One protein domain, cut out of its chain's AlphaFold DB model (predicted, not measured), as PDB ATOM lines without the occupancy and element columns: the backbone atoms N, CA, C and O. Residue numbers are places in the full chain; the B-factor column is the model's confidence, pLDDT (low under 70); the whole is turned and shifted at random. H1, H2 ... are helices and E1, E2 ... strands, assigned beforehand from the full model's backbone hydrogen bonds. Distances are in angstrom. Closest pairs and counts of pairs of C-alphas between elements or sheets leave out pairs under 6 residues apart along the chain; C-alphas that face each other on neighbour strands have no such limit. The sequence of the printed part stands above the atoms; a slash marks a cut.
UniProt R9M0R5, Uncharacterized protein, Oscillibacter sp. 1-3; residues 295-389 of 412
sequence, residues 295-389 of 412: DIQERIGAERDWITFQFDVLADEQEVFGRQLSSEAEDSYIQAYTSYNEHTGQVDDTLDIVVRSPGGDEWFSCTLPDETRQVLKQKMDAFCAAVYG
ATOM      1  N   ASP A 295     -30.561 -24.176  -7.566       89.12
ATOM      2  CA  ASP A 295     -30.820 -22.889  -6.918       89.12
ATOM      3  C   ASP A 295     -32.306 -22.592  -6.789       89.12
ATOM      4  O   ASP A 295     -33.087 -22.941  -7.663       89.12
ATOM      5  N   ILE A 296     -32.717 -22.009  -5.661       87.94
ATOM      6  CA  ILE A 296     -34.142 -21.794  -5.388       87.94
ATOM      7  C   ILE A 296     -34.582 -20.532  -6.114       87.94
ATOM      8  O   ILE A 296     -34.104 -19.443  -5.800       87.94
ATOM      9  N   GLN A 297     -35.538 -20.683  -7.024       84.81
ATOM     10  CA  GLN A 297     -36.119 -19.565  -7.751       84.81
ATOM     11  C   GLN A 297     -37.268 -18.940  -6.954       84.81
ATOM     12  O   GLN A 297     -37.256 -17.743  -6.667       84.81
ATOM     13  N   GLU A 298     -38.248 -19.754  -6.553       82.69
ATOM     14  CA  GLU A 298     -39.401 -19.289  -5.782       82.69
ATOM     15  C   GLU A 298     -40.113 -20.408  -5.008       82.69
ATOM     16  O   GLU A 298     -39.928 -21.603  -5.249       82.69
ATOM     17  N   ARG A 299     -40.969 -20.003  -4.063       83.19
ATOM     18  CA  ARG A 299     -41.943 -20.872  -3.395       83.19
ATOM     19  C   ARG A 299     -43.296 -20.713  -4.092       83.19
ATOM     20  O   ARG A 299     -43.887 -19.640  -4.027       83.19
ATOM     21  N   ILE A 300     -43.799 -21.789  -4.695       73.38
ATOM     22  CA  ILE A 300     -44.976 -21.754  -5.583       73.38
ATOM     23  C   ILE A 300     -46.284 -21.804  -4.789       73.38
ATOM     24  O   ILE A 300     -47.261 -21.139  -5.129       73.38
ATOM     25  N   GLY A 301     -46.326 -22.589  -3.710       65.88
ATOM     26  CA  GLY A 301     -47.550 -22.771  -2.938       65.88
ATOM     27  C   GLY A 301     -47.401 -23.727  -1.761       65.88
ATOM     28  O   GLY A 301     -46.381 -24.397  -1.601       65.88
ATOM     29  N   ALA A 302     -48.431 -23.755  -0.916       64.94
ATOM     30  CA  ALA A 302     -48.586 -24.734   0.151       64.94
ATOM     31  C   ALA A 302     -49.938 -25.436  -0.022       64.94
ATOM     32  O   ALA A 302     -50.987 -24.812   0.145       64.94
ATOM     33  N   GLU A 303     -49.917 -26.719  -0.373       53.25
ATOM     34  CA  GLU A 303     -51.116 -27.537  -0.539       53.25
ATOM     35  C   GLU A 303     -51.016 -28.793   0.328       53.25
ATOM     36  O   GLU A 303     -50.050 -29.543   0.243       53.25
ATOM     37  N   ARG A 304     -52.044 -29.050   1.152       55.75
ATOM     38  CA  ARG A 304     -52.197 -30.299   1.928       55.75
ATOM     39  C   ARG A 304     -50.929 -30.717   2.700       55.75
ATOM     40  O   ARG A 304     -50.522 -31.872   2.622       55.75
ATOM     41  N   ASP A 305     -50.336 -29.782   3.442       69.62
ATOM     42  CA  ASP A 305     -49.132 -29.982   4.276       69.62
ATOM     43  C   ASP A 305     -47.819 -30.218   3.500       69.62
ATOM     44  O   ASP A 305     -46.822 -30.661   4.079       69.62
ATOM     45  N   TRP A 306     -47.811 -29.904   2.201       75.12
ATOM     46  CA  TRP A 306     -46.616 -29.853   1.365       75.12
ATOM     47  C   TRP A 306     -46.341 -28.427   0.905       75.12
ATOM     48  O   TRP A 306     -47.249 -27.719   0.465       75.12
ATOM     49  N   ILE A 307     -45.078 -28.016   0.978       78.44
ATOM     50  CA  ILE A 307     -44.606 -26.730   0.464       78.44
ATOM     51  C   ILE A 307     -43.746 -26.998  -0.766       78.44
ATOM     52  O   ILE A 307     -42.671 -27.583  -0.641       78.44
ATOM     53  N   THR A 308     -44.207 -26.571  -1.938       83.44
ATOM     54  CA  THR A 308     -43.516 -26.815  -3.212       83.44
ATOM     55  C   THR A 308     -42.607 -25.649  -3.575       83.44
ATOM     56  O   THR A 308     -43.005 -24.480  -3.508       83.44
ATOM     57  N   PHE A 309     -41.385 -25.980  -3.983       80.75
ATOM     58  CA  PHE A 309     -40.357 -25.031  -4.394       80.75
ATOM     59  C   PHE A 309     -39.969 -25.262  -5.851       80.75
ATOM     60  O   PHE A 309     -39.887 -26.408  -6.296       80.75
ATOM     61  N   GLN A 310     -39.718 -24.164  -6.559       87.19
ATOM     62  CA  GLN A 310     -39.158 -24.153  -7.904       87.19
ATOM     63  C   GLN A 310     -37.648 -23.937  -7.842       87.19
ATOM     64  O   GLN A 310     -37.170 -23.083  -7.088       87.19
ATOM     65  N   PHE A 311     -36.921 -24.683  -8.665       88.00
ATOM     66  CA  PHE A 311     -35.473 -24.656  -8.746       88.00
ATOM     67  C   PHE A 311     -34.986 -24.427 -10.174       88.00
ATOM     68  O   PHE A 311     -35.500 -25.035 -11.118       88.00
ATOM     69  N   ASP A 312     -33.930 -23.628 -10.283       87.19
ATOM     70  CA  ASP A 312     -33.052 -23.590 -11.444       87.19
ATOM     71  C   ASP A 312     -32.017 -24.716 -11.324       87.19
ATOM     72  O   ASP A 312     -31.441 -24.942 -10.253       87.19
ATOM     73  N   VAL A 313     -31.770 -25.424 -12.426       87.75
ATOM     74  CA  VAL A 313     -30.758 -26.486 -12.494       87.75
ATOM     75  C   VAL A 313     -29.473 -25.910 -13.080       87.75
ATOM     76  O   VAL A 313     -29.448 -25.465 -14.221       87.75
ATOM     77  N   LEU A 314     -28.400 -25.925 -12.290       87.00
ATOM     78  CA  LEU A 314     -27.081 -25.394 -12.659       87.00
ATOM     79  C   LEU A 314     -26.093 -26.486 -13.102       87.00
ATOM     80  O   LEU A 314     -24.978 -26.179 -13.524       87.00
ATOM     81  N   ALA A 315     -26.476 -27.757 -12.965       84.38
ATOM     82  CA  ALA A 315     -25.658 -28.895 -13.363       84.38
ATOM     83  C   ALA A 315     -25.628 -29.114 -14.879       84.38
ATOM     84  O   ALA A 315     -26.567 -28.784 -15.596       84.38
ATOM     85  N   ASP A 316     -24.573 -29.795 -15.333       86.88
ATOM     86  CA  ASP A 316     -24.556 -30.427 -16.649       86.88
ATOM     87  C   ASP A 316     -25.646 -31.514 -16.722       86.88
ATOM     88  O   ASP A 316     -25.609 -32.532 -16.019       86.88
ATOM     89  N   GLU A 317     -26.644 -31.268 -17.566       86.81
ATOM     90  CA  GLU A 317     -27.812 -32.128 -17.742       86.81
ATOM     91  C   GLU A 317     -27.439 -33.504 -18.293       86.81
ATOM     92  O   GLU A 317     -27.979 -34.523 -17.863       86.81
ATOM     93  N   GLN A 318     -26.470 -33.564 -19.204       85.69
ATOM     94  CA  GLN A 318     -26.022 -34.814 -19.797       85.69
ATOM     95  C   GLN A 318     -25.341 -35.703 -18.747       85.69
ATOM     96  O   GLN A 318     -25.556 -36.919 -18.742       85.69
ATOM     97  N   GLU A 319     -24.563 -35.118 -17.832       86.12
ATOM     98  CA  GLU A 319     -23.910 -35.855 -16.747       86.12
ATOM     99  C   GLU A 319     -24.881 -36.329 -15.664       86.12
ATOM    100  O   GLU A 319     -24.700 -37.433 -15.141       86.12
ATOM    101  N   VAL A 320     -25.883 -35.515 -15.313       86.31
ATOM    102  CA  VAL A 320     -26.774 -35.796 -14.173       86.31
ATOM    103  C   VAL A 320     -28.066 -36.503 -14.579       86.31
ATOM    104  O   VAL A 320     -28.519 -37.416 -13.888       86.31
ATOM    105  N   PHE A 321     -28.636 -36.146 -15.726       85.38
ATOM    106  CA  PHE A 321     -29.877 -36.726 -16.240       85.38
ATOM    107  C   PHE A 321     -29.647 -37.792 -17.313       85.38
ATOM    108  O   PHE A 321     -30.583 -38.503 -17.680       85.38
ATOM    109  N   GLY A 322     -28.410 -37.935 -17.801       83.06
ATOM    110  CA  GLY A 322     -28.043 -38.923 -18.821       83.06
ATOM    111  C   GLY A 322     -28.428 -38.511 -20.240       83.06
ATOM    112  O   GLY A 322     -28.173 -39.257 -21.189       83.06
ATOM    113  N   ARG A 323     -29.019 -37.325 -20.398       82.44
ATOM    114  CA  ARG A 323     -29.369 -36.705 -21.675       82.44
ATOM    115  C   ARG A 323     -29.499 -35.198 -21.502       82.44
ATOM    116  O   ARG A 323     -29.877 -34.734 -20.430       82.44
ATOM    117  N   GLN A 324     -29.253 -34.474 -22.581       86.81
ATOM    118  CA  GLN A 324     -29.596 -33.066 -22.680       86.81
ATOM    119  C   GLN A 324     -31.125 -32.907 -22.760       86.81
ATOM    120  O   GLN A 324     -31.770 -33.584 -23.563       86.81
ATOM    121  N   LEU A 325     -31.702 -32.060 -21.907       84.25
ATOM    122  CA  LEU A 325     -33.142 -31.799 -21.804       84.25
ATOM    123  C   LEU A 325     -33.495 -30.396 -22.300       84.25
ATOM    124  O   LEU A 325     -34.473 -30.217 -23.027       84.25
ATOM    125  N   SER A 326     -32.695 -29.406 -21.911       84.12
ATOM    126  CA  SER A 326     -32.768 -28.063 -22.459       84.12
ATOM    127  C   SER A 326     -32.017 -28.007 -23.780       84.12
ATOM    128  O   SER A 326     -30.894 -28.494 -23.922       84.12
ATOM    129  N   SER A 327     -32.649 -27.419 -24.778       76.19
ATOM    130  CA  SER A 327     -32.087 -27.285 -26.107       76.19
ATOM    131  C   SER A 327     -32.454 -25.922 -26.639       76.19
ATOM    132  O   SER A 327     -33.622 -25.629 -26.890       76.19
ATOM    133  N   GLU A 328     -31.435 -25.105 -26.889       71.25
ATOM    134  CA  GLU A 328     -31.619 -23.828 -27.578       71.25
ATOM    135  C   GLU A 328     -32.208 -24.034 -28.986       71.25
ATOM    136  O   GLU A 328     -32.949 -23.189 -29.474       71.25
ATOM    137  N   ALA A 329     -31.927 -25.174 -29.633       65.81
ATOM    138  CA  ALA A 329     -32.429 -25.492 -30.970       65.81
ATOM    139  C   ALA A 329     -33.902 -25.942 -30.982       65.81
ATOM    140  O   ALA A 329     -34.569 -25.808 -32.007       65.81
ATOM    141  N   GLU A 330     -34.401 -26.485 -29.867       64.62
ATOM    142  CA  GLU A 330     -35.796 -26.931 -29.714       64.62
ATOM    143  C   GLU A 330     -36.628 -25.967 -28.845       64.62
ATOM    144  O   GLU A 330     -37.789 -26.253 -28.556       64.62
ATOM    145  N   ASP A 331     -36.042 -24.818 -28.472       65.31
ATOM    146  CA  ASP A 331     -36.596 -23.808 -27.554       65.31
ATOM    147  C   ASP A 331     -37.133 -24.438 -26.260       65.31
ATOM    148  O   ASP A 331     -38.198 -24.093 -25.748       65.31
ATOM    149  N   SER A 332     -36.397 -25.432 -25.756       81.31
ATOM    150  CA  SER A 332     -36.748 -26.153 -24.546       81.31
ATOM    151  C   SER A 332     -35.872 -25.712 -23.379       81.31
ATOM    152  O   SER A 332     -34.646 -25.646 -23.486       81.31
ATOM    153  N   TYR A 333     -36.493 -25.427 -22.237       85.56
ATOM    154  CA  TYR A 333     -35.789 -25.164 -20.981       85.56
ATOM    155  C   TYR A 333     -36.369 -26.016 -19.863       85.56
ATOM    156  O   TYR A 333     -37.510 -26.473 -19.942       85.56
ATOM    157  N   ILE A 334     -35.582 -26.240 -18.813       88.75
ATOM    158  CA  ILE A 334     -36.004 -27.075 -17.692       88.75
ATOM    159  C   ILE A 334     -36.350 -26.251 -16.460       88.75
ATOM    160  O   ILE A 334     -35.697 -25.260 -16.149       88.75
ATOM    161  N   GLN A 335     -37.382 -26.687 -15.748       86.00
ATOM    162  CA  GLN A 335     -37.723 -26.229 -14.405       86.00
ATOM    163  C   GLN A 335     -37.771 -27.439 -13.488       86.00
ATOM    164  O   GLN A 335     -38.333 -28.469 -13.857       86.00
ATOM    165  N   ALA A 336     -37.192 -27.323 -12.300       88.12
ATOM    166  CA  ALA A 336     -37.177 -28.408 -11.335       88.12
ATOM    167  C   ALA A 336     -38.074 -28.090 -10.135       88.12
ATOM    168  O   ALA A 336     -38.122 -26.957  -9.662       88.12
ATOM    169  N   TYR A 337     -38.773 -29.098  -9.625       85.00
ATOM    170  CA  TYR A 337     -39.710 -28.972  -8.519       85.00
ATOM    171  C   TYR A 337     -39.482 -30.074  -7.497       85.00
ATOM    172  O   TYR A 337     -39.374 -31.251  -7.826       85.00
ATOM    173  N   THR A 338     -39.447 -29.703  -6.225       84.38
ATOM    174  CA  THR A 338     -39.561 -30.674  -5.134       84.38
ATOM    175  C   THR A 338     -40.314 -30.039  -3.977       84.38
ATOM    176  O   THR A 338     -40.452 -28.812  -3.893       84.38
ATOM    177  N   SER A 339     -40.850 -30.879  -3.101       84.19
ATOM    178  CA  SER A 339     -41.743 -30.447  -2.035       84.19
ATOM    179  C   SER A 339     -41.186 -30.795  -0.659       84.19
ATOM    180  O   SER A 339     -40.561 -31.832  -0.453       84.19
ATOM    181  N   TYR A 340     -41.426 -29.916   0.307       83.25
ATOM    182  CA  TYR A 340     -41.155 -30.146   1.720       83.25
ATOM    183  C   TYR A 340     -42.423 -30.622   2.424       83.25
ATOM    184  O   TYR A 340     -43.448 -29.944   2.370       83.25
ATOM    185  N   ASN A 341     -42.346 -31.758   3.110       81.12
ATOM    186  CA  ASN A 341     -43.451 -32.308   3.884       81.12
ATOM    187  C   ASN A 341     -43.408 -31.791   5.329       81.12
ATOM    188  O   ASN A 341     -42.481 -32.096   6.083       81.12
ATOM    189  N   GLU A 342     -44.442 -31.066   5.750       77.88
ATOM    190  CA  GLU A 342     -44.507 -30.476   7.093       77.88
ATOM    191  C   GLU A 342     -44.666 -31.513   8.221       77.88
ATOM    192  O   GLU A 342     -44.280 -31.258   9.364       77.88
ATOM    193  N   HIS A 343     -45.226 -32.692   7.931       73.75
ATOM    194  CA  HIS A 343     -45.437 -33.749   8.925       73.75
ATOM    195  C   HIS A 343     -44.149 -34.510   9.241       73.75
ATOM    196  O   HIS A 343     -43.866 -34.788  10.410       73.75
ATOM    197  N   THR A 344     -43.380 -34.864   8.211       76.25
ATOM    198  CA  THR A 344     -42.118 -35.609   8.362       76.25
ATOM    199  C   THR A 344     -40.920 -34.683   8.554       76.25
ATOM    200  O   THR A 344     -39.900 -35.095   9.107       76.25
ATOM    201  N   GLY A 345     -41.042 -33.423   8.131       79.94
ATOM    202  CA  GLY A 345     -39.965 -32.444   8.110       79.94
ATOM    203  C   GLY A 345     -38.853 -32.799   7.134       79.94
ATOM    204  O   GLY A 345     -37.689 -32.488   7.409       79.94
ATOM    205  N   GLN A 346     -39.185 -33.490   6.046       80.19
ATOM    206  CA  GLN A 346     -38.246 -33.927   5.019       80.19
ATOM    207  C   GLN A 346     -38.646 -33.360   3.655       80.19
ATOM    208  O   GLN A 346     -39.830 -33.195   3.366       80.19
ATOM    209  N   VAL A 347     -37.639 -33.075   2.831       84.06
ATOM    210  CA  VAL A 347     -37.812 -32.840   1.390       84.06
ATOM    211  C   VAL A 347     -38.150 -34.172   0.728       84.06
ATOM    212  O   VAL A 347     -37.703 -35.212   1.219       84.06
ATOM    213  N   ASP A 348     -38.938 -34.156  -0.338       82.75
ATOM    214  CA  ASP A 348     -39.302 -35.355  -1.092       82.75
ATOM    215  C   ASP A 348     -38.066 -36.143  -1.571       82.75
ATOM    216  O   ASP A 348     -36.952 -35.608  -1.627       82.75
ATOM    217  N   ASP A 349     -38.227 -37.438  -1.838       81.50
ATOM    218  CA  ASP A 349     -37.145 -38.275  -2.380       81.50
ATOM    219  C   ASP A 349     -37.021 -38.182  -3.909       81.50
ATOM    220  O   ASP A 349     -36.041 -38.663  -4.486       81.50
ATOM    221  N   THR A 350     -37.954 -37.478  -4.550       82.75
ATOM    222  CA  THR A 350     -37.935 -37.156  -5.975       82.75
ATOM    223  C   THR A 350     -37.841 -35.655  -6.248       82.75
ATOM    224  O   THR A 350     -38.350 -34.804  -5.510       82.75
ATOM    225  N   LEU A 351     -37.173 -35.338  -7.354       84.75
ATOM    226  CA  LEU A 351     -37.170 -34.040  -8.012       84.75
ATOM    227  C   LEU A 351     -37.904 -34.187  -9.343       84.75
ATOM    228  O   LEU A 351     -37.458 -34.945 -10.206       84.75
ATOM    229  N   ASP A 352     -39.004 -33.468  -9.508       86.56
ATOM    230  CA  ASP A 352     -39.747 -33.419 -10.762       86.56
ATOM    231  C   ASP A 352     -39.072 -32.414 -11.695       86.56
ATOM    232  O   ASP A 352     -38.838 -31.269 -11.318       86.56
ATOM    233  N   ILE A 353     -38.740 -32.830 -12.913       86.31
ATOM    234  CA  ILE A 353     -38.139 -31.982 -13.942       86.31
ATOM    235  C   ILE A 353     -39.170 -31.770 -15.040       86.31
ATOM    236  O   ILE A 353     -39.659 -32.733 -15.628       86.31
ATOM    237  N   VAL A 354     -39.471 -30.516 -15.347       85.50
ATOM    238  CA  VAL A 354     -40.378 -30.140 -16.427       85.50
ATOM    239  C   VAL A 354     -39.580 -29.511 -17.543       85.50
ATOM    240  O   VAL A 354     -38.984 -28.454 -17.352       85.50
ATOM    241  N   VAL A 355     -39.596 -30.144 -18.710       85.75
ATOM    242  CA  VAL A 355     -39.091 -29.550 -19.944       85.75
ATOM    243  C   VAL A 355     -40.226 -28.741 -20.546       85.75
ATOM    244  O   VAL A 355     -41.233 -29.279 -21.004       85.75
ATOM    245  N   ARG A 356     -40.079 -27.423 -20.499       83.31
ATOM    246  CA  ARG A 356     -40.986 -26.467 -21.117       83.31
ATOM    247  C   ARG A 356     -40.543 -26.298 -22.554       83.31
ATOM    248  O   ARG A 356     -39.446 -25.800 -22.783       83.31
ATOM    249  N   SER A 357     -41.371 -26.717 -23.501       79.75
ATOM    250  CA  SER A 357     -41.108 -26.533 -24.927       79.75
ATOM    251  C   SER A 357     -42.349 -25.986 -25.640       79.75
ATOM    252  O   SER A 357     -43.473 -26.174 -25.159       79.75
ATOM    253  N   PRO A 358     -42.208 -25.373 -26.829       56.47
ATOM    254  CA  PRO A 358     -43.349 -24.963 -27.650       56.47
ATOM    255  C   PRO A 358     -44.275 -26.124 -28.046       56.47
ATOM    256  O   PRO A 358     -45.430 -25.896 -28.405       56.47
ATOM    257  N   GLY A 359     -43.778 -27.367 -27.996       62.09
ATOM    258  CA  GLY A 359     -44.538 -28.587 -28.268       62.09
ATOM    259  C   GLY A 359     -45.386 -29.088 -27.092       62.09
ATOM    260  O   GLY A 359     -46.197 -29.992 -27.288       62.09
ATOM    261  N   GLY A 360     -45.232 -28.495 -25.905       62.16
ATOM    262  CA  GLY A 360     -45.885 -28.910 -24.666       62.16
ATOM    263  C   GLY A 360     -44.892 -29.107 -23.521       62.16
ATOM    264  O   GLY A 360     -43.673 -29.067 -23.709       62.16
ATOM    265  N   ASP A 361     -45.442 -29.312 -22.325       76.81
ATOM    266  CA  ASP A 361     -44.662 -29.629 -21.134       76.81
ATOM    267  C   ASP A 361     -44.403 -31.132 -21.059       76.81
ATOM    268  O   ASP A 361     -45.345 -31.930 -21.015       76.81
ATOM    269  N   GLU A 362     -43.139 -31.520 -20.965       75.12
ATOM    270  CA  GLU A 362     -42.753 -32.895 -20.665       75.12
ATOM    271  C   GLU A 362     -42.303 -33.002 -19.211       75.12
ATOM    272  O   GLU A 362     -41.577 -32.144 -18.715       75.12
ATOM    273  N   TRP A 363     -42.721 -34.061 -18.522       81.75
ATOM    274  CA  TRP A 363     -42.430 -34.262 -17.104       81.75
ATOM    275  C   TRP A 363     -41.552 -35.491 -16.912       81.75
ATOM    276  O   TRP A 363     -41.858 -36.572 -17.418       81.75
ATOM    277  N   PHE A 364     -40.493 -35.332 -16.130       83.44
ATOM    278  CA  PHE A 364     -39.527 -36.358 -15.763       83.44
ATOM    279  C   PHE A 364     -39.320 -36.359 -14.249       83.44
ATOM    280  O   PHE A 364     -39.667 -35.396 -13.572       83.44
ATOM    281  N   SER A 365     -38.742 -37.428 -13.709       84.69
ATOM    282  CA  SER A 365     -38.358 -37.487 -12.295       84.69
ATOM    283  C   SER A 365     -36.880 -37.827 -12.146       84.69
ATOM    284  O   SER A 365     -36.305 -38.522 -12.977       84.69
ATOM    285  N   CYS A 366     -36.246 -37.347 -11.084       84.06
ATOM    286  CA  CYS A 366     -34.898 -37.737 -10.684       84.06
ATOM    287  C   CYS A 366     -34.887 -38.057  -9.186       84.06
ATOM    288  O   CYS A 366     -35.570 -37.402  -8.400       84.06
ATOM    289  N   THR A 367     -34.130 -39.071  -8.768       84.38
ATOM    290  CA  THR A 367     -34.029 -39.442  -7.350       84.38
ATOM    291  C   THR A 367     -33.052 -38.526  -6.621       84.38
ATOM    292  O   THR A 367     -31.906 -38.366  -7.041       84.38
ATOM    293  N   LEU A 368     -33.483 -37.974  -5.488       83.75
ATOM    294  CA  LEU A 368     -32.651 -37.172  -4.601       83.75
ATOM    295  C   LEU A 368     -32.055 -38.050  -3.488       83.75
ATOM    296  O   LEU A 368     -32.801 -38.611  -2.684       83.75
ATOM    297  N   PRO A 369     -30.719 -38.153  -3.373       86.44
ATOM    298  CA  PRO A 369     -30.088 -38.834  -2.245       86.44
ATOM    299  C   PRO A 369     -30.430 -38.175  -0.910       86.44
ATOM    300  O   PRO A 369     -30.565 -36.953  -0.826       86.44
ATOM    301  N   ASP A 370     -30.460 -38.963   0.164       83.88
ATOM    302  CA  ASP A 370     -30.742 -38.465   1.517       83.88
ATOM    303  C   ASP A 370     -29.804 -37.332   1.956       83.88
ATOM    304  O   ASP A 370     -30.243 -36.380   2.602       83.88
ATOM    305  N   GLU A 371     -28.527 -37.398   1.571       87.00
ATOM    306  CA  GLU A 371     -27.551 -36.336   1.838       87.00
ATOM    307  C   GLU A 371     -27.945 -35.023   1.137       87.00
ATOM    308  O   GLU A 371     -27.994 -33.969   1.772       87.00
ATOM    309  N   THR A 372     -28.333 -35.092  -0.141       88.06
ATOM    310  CA  THR A 372     -28.819 -33.944  -0.923       88.06
ATOM    311  C   THR A 372     -30.099 -33.363  -0.322       88.06
ATOM    312  O   THR A 372     -30.207 -32.148  -0.159       88.06
ATOM    313  N   ARG A 373     -31.048 -34.212   0.095       89.12
ATOM    314  CA  ARG A 373     -32.320 -33.795   0.716       89.12
ATOM    315  C   ARG A 373     -32.107 -33.014   2.013       89.12
ATOM    316  O   ARG A 373     -32.810 -32.037   2.272       89.12
ATOM    317  N   GLN A 374     -31.127 -33.411   2.827       88.81
ATOM    318  CA  GLN A 374     -30.799 -32.710   4.074       88.81
ATOM    319  C   GLN A 374     -30.234 -31.311   3.822       88.81
ATOM    320  O   GLN A 374     -30.619 -30.365   4.512       88.81
ATOM    321  N   VAL A 375     -29.354 -31.168   2.828       90.88
ATOM    322  CA  VAL A 375     -28.777 -29.867   2.461       90.88
ATOM    323  C   VAL A 375     -29.827 -28.978   1.788       90.88
ATOM    324  O   VAL A 375     -29.947 -27.805   2.142       90.88
ATOM    325  N   LEU A 376     -30.663 -29.533   0.903       90.19
ATOM    326  CA  LEU A 376     -31.773 -28.804   0.279       90.19
ATOM    327  C   LEU A 376     -32.765 -28.276   1.313       90.19
ATOM    328  O   LEU A 376     -33.181 -27.127   1.208       90.19
ATOM    329  N   LYS A 377     -33.081 -29.053   2.358       91.88
ATOM    330  CA  LYS A 377     -33.920 -28.574   3.466       91.88
ATOM    331  C   LYS A 377     -33.347 -27.305   4.106       91.88
ATOM    332  O   LYS A 377     -34.090 -26.361   4.355       91.88
ATOM    333  N   GLN A 378     -32.041 -27.277   4.379       90.88
ATOM    334  CA  GLN A 378     -31.384 -26.102   4.966       90.88
ATOM    335  C   GLN A 378     -31.414 -24.909   4.006       90.88
ATOM    336  O   GLN A 378     -31.658 -23.784   4.436       90.88
ATOM    337  N   LYS A 379     -31.216 -25.156   2.705       92.19
ATOM    338  CA  LYS A 379     -31.277 -24.123   1.664       92.19
ATOM    339  C   LYS A 379     -32.686 -23.528   1.537       92.19
ATOM    340  O   LYS A 379     -32.825 -22.309   1.495       92.19
ATOM    341  N   MET A 380     -33.726 -24.367   1.561       90.12
ATOM    342  CA  MET A 380     -35.133 -23.946   1.555       90.12
ATOM    343  C   MET A 380     -35.511 -23.149   2.809       90.12
ATOM    344  O   MET A 380     -36.209 -22.142   2.698       90.12
ATOM    345  N   ASP A 381     -35.039 -23.560   3.990       90.19
ATOM    346  CA  ASP A 381     -35.278 -22.828   5.241       90.19
ATOM    347  C   ASP A 381     -34.614 -21.447   5.227       90.19
ATOM    348  O   ASP A 381     -35.262 -20.441   5.512       90.19
ATOM    349  N   ALA A 382     -33.346 -21.381   4.808       89.50
ATOM    350  CA  ALA A 382     -32.622 -20.124   4.664       89.50
ATOM    351  C   ALA A 382     -33.289 -19.187   3.644       89.50
ATOM    352  O   ALA A 382     -33.409 -17.987   3.900       89.50
ATOM    353  N   PHE A 383     -33.766 -19.730   2.517       89.38
ATOM    354  CA  PHE A 383     -34.533 -18.979   1.522       89.38
ATOM    355  C   PHE A 383     -35.832 -18.424   2.117       89.38
ATOM    356  O   PHE A 383     -36.110 -17.233   1.975       89.38
ATOM    357  N   CYS A 384     -36.600 -19.244   2.843       84.56
ATOM    358  CA  CYS A 384     -37.842 -18.790   3.465       84.56
ATOM    359  C   CYS A 384     -37.601 -17.696   4.512       84.56
ATOM    360  O   CYS A 384     -38.303 -16.681   4.515       84.56
ATOM    361  N   ALA A 385     -36.564 -17.855   5.338       88.06
ATOM    362  CA  ALA A 385     -36.201 -16.877   6.354       88.06
ATOM    363  C   ALA A 385     -35.762 -15.542   5.729       88.06
ATOM    364  O   ALA A 385     -36.113 -14.479   6.239       88.06
ATOM    365  N   ALA A 386     -35.031 -15.584   4.613       84.31
ATOM    366  CA  ALA A 386     -34.553 -14.389   3.921       84.31
ATOM    367  C   ALA A 386     -35.655 -13.656   3.138       84.31
ATOM    368  O   ALA A 386     -35.700 -12.427   3.162       84.31
ATOM    369  N   VAL A 387     -36.529 -14.391   2.440       82.00
ATOM    370  CA  VAL A 387     -37.525 -13.815   1.518       82.00
ATOM    371  C   VAL A 387     -38.854 -13.513   2.213       82.00
ATOM    372  O   VAL A 387     -39.453 -12.469   1.959       82.00
ATOM    373  N   TYR A 388     -39.309 -14.394   3.106       79.75
ATOM    374  CA  TYR A 388     -40.623 -14.291   3.755       79.75
ATOM    375  C   TYR A 388     -40.538 -13.977   5.254       79.75
ATOM    376  O   TYR A 388     -41.559 -13.677   5.867       79.75
ATOM    377  N   GLY A 389     -39.342 -14.008   5.855       78.94
ATOM    378  CA  GLY A 389     -39.157 -13.765   7.290       78.94
ATOM    379  C   GLY A 389     -39.647 -14.909   8.184       78.94
ATOM    380  O   GLY A 389     -39.810 -14.716   9.388       78.94
TER     381      GLY A 389
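What this domain is: This is residues 295 to 389 of the 412 residues of an uncharacterized protein of Oscillibacter sp. 1-3 (UniProt R9M0R5). A single strongly twisted sheet of five strands makes the body, and one long helix, H2, crosses one face of it; a short helix, H1, only grazes the sheet. The printed part has 95 residues with two named helices and five named strands, in the order E1, E2, H1, E3, E4, E5, H2 along the chain. The sheet's order is E1, E2, E3, E4, E5, antiparallel throughout, and the class is mixed, helices and strands. The whole is compact, with a radius of gyration of the C-alphas of 14.0 A, but elongated in outline, spanning 40 by 24 by 24 A.

How they stand to each other: The inner strand E3, residues 333 to 341, has E2, residues 306 to 313, and E4, residues 350 to 357, as antiparallel neighbours. N 309 and O 338 are 3.0 A apart, and N 335 and O 354 are 2.9 A apart, both within hydrogen-bond range. The edge strand E1, residues 295 to 303, forms a hairpin with E2, with N 297 and O 310 at 2.9 A; E1 bends by 60 degrees at residue 298. The other edge strand, E5, residues 360 to 367, forms a hairpin with E4, with N 353 and O 364 at 2.8 A. E3, E4 and E5 make a meander, each strand the antiparallel neighbour of the one before. From edge to edge the strands' lines turn by 99 degrees. H2, residues 370 to 387, is on one face of the sheet, giving two layers, a sheet and a helix, at a height over the sheet of 9.2 A. It runs across the strands, at 85 degrees to E1 on the local plane, and lies over E1 and E4, only just not over E2, on which 2 of its 18 C-alphas fall. The closest C-alphas of H2 and E1 are those of Met 380 and Ile 296, 7.3 A apart. H1, residues 317 to 321, only grazes the sheet; its closest C-alpha pair with E5 is Phe 321 and Cys 366, 7.6 A. H1 and H2 are apart. In both helices every O i to N i+4 pair is within hydrogen-bond range.

Where its parts are: E3 is 27.0 A long from first to last C-alpha, H2 25.6 A, E5 23.5 A, E4 22.0 A, E1 21.8 A and E2 21.3 A. E1 begins at C-alpha 295 (-30.820, -22.889, -6.918). E3 begins at C-alpha 333 (-35.789, -25.164, -20.981). H2 ends at C-alpha 387 (-37.525, -13.815, 1.518).

The domain as a whole: The two C-alphas farthest apart are those of Ala 329 and His 343, 42.8 A. The printed part has no cut. The link from H1 to E3, 11 residues, is long. The mean pLDDT of the printed part is 81.7; residues 301 to 305, 329 to 331 and 358 to 360 are under 70.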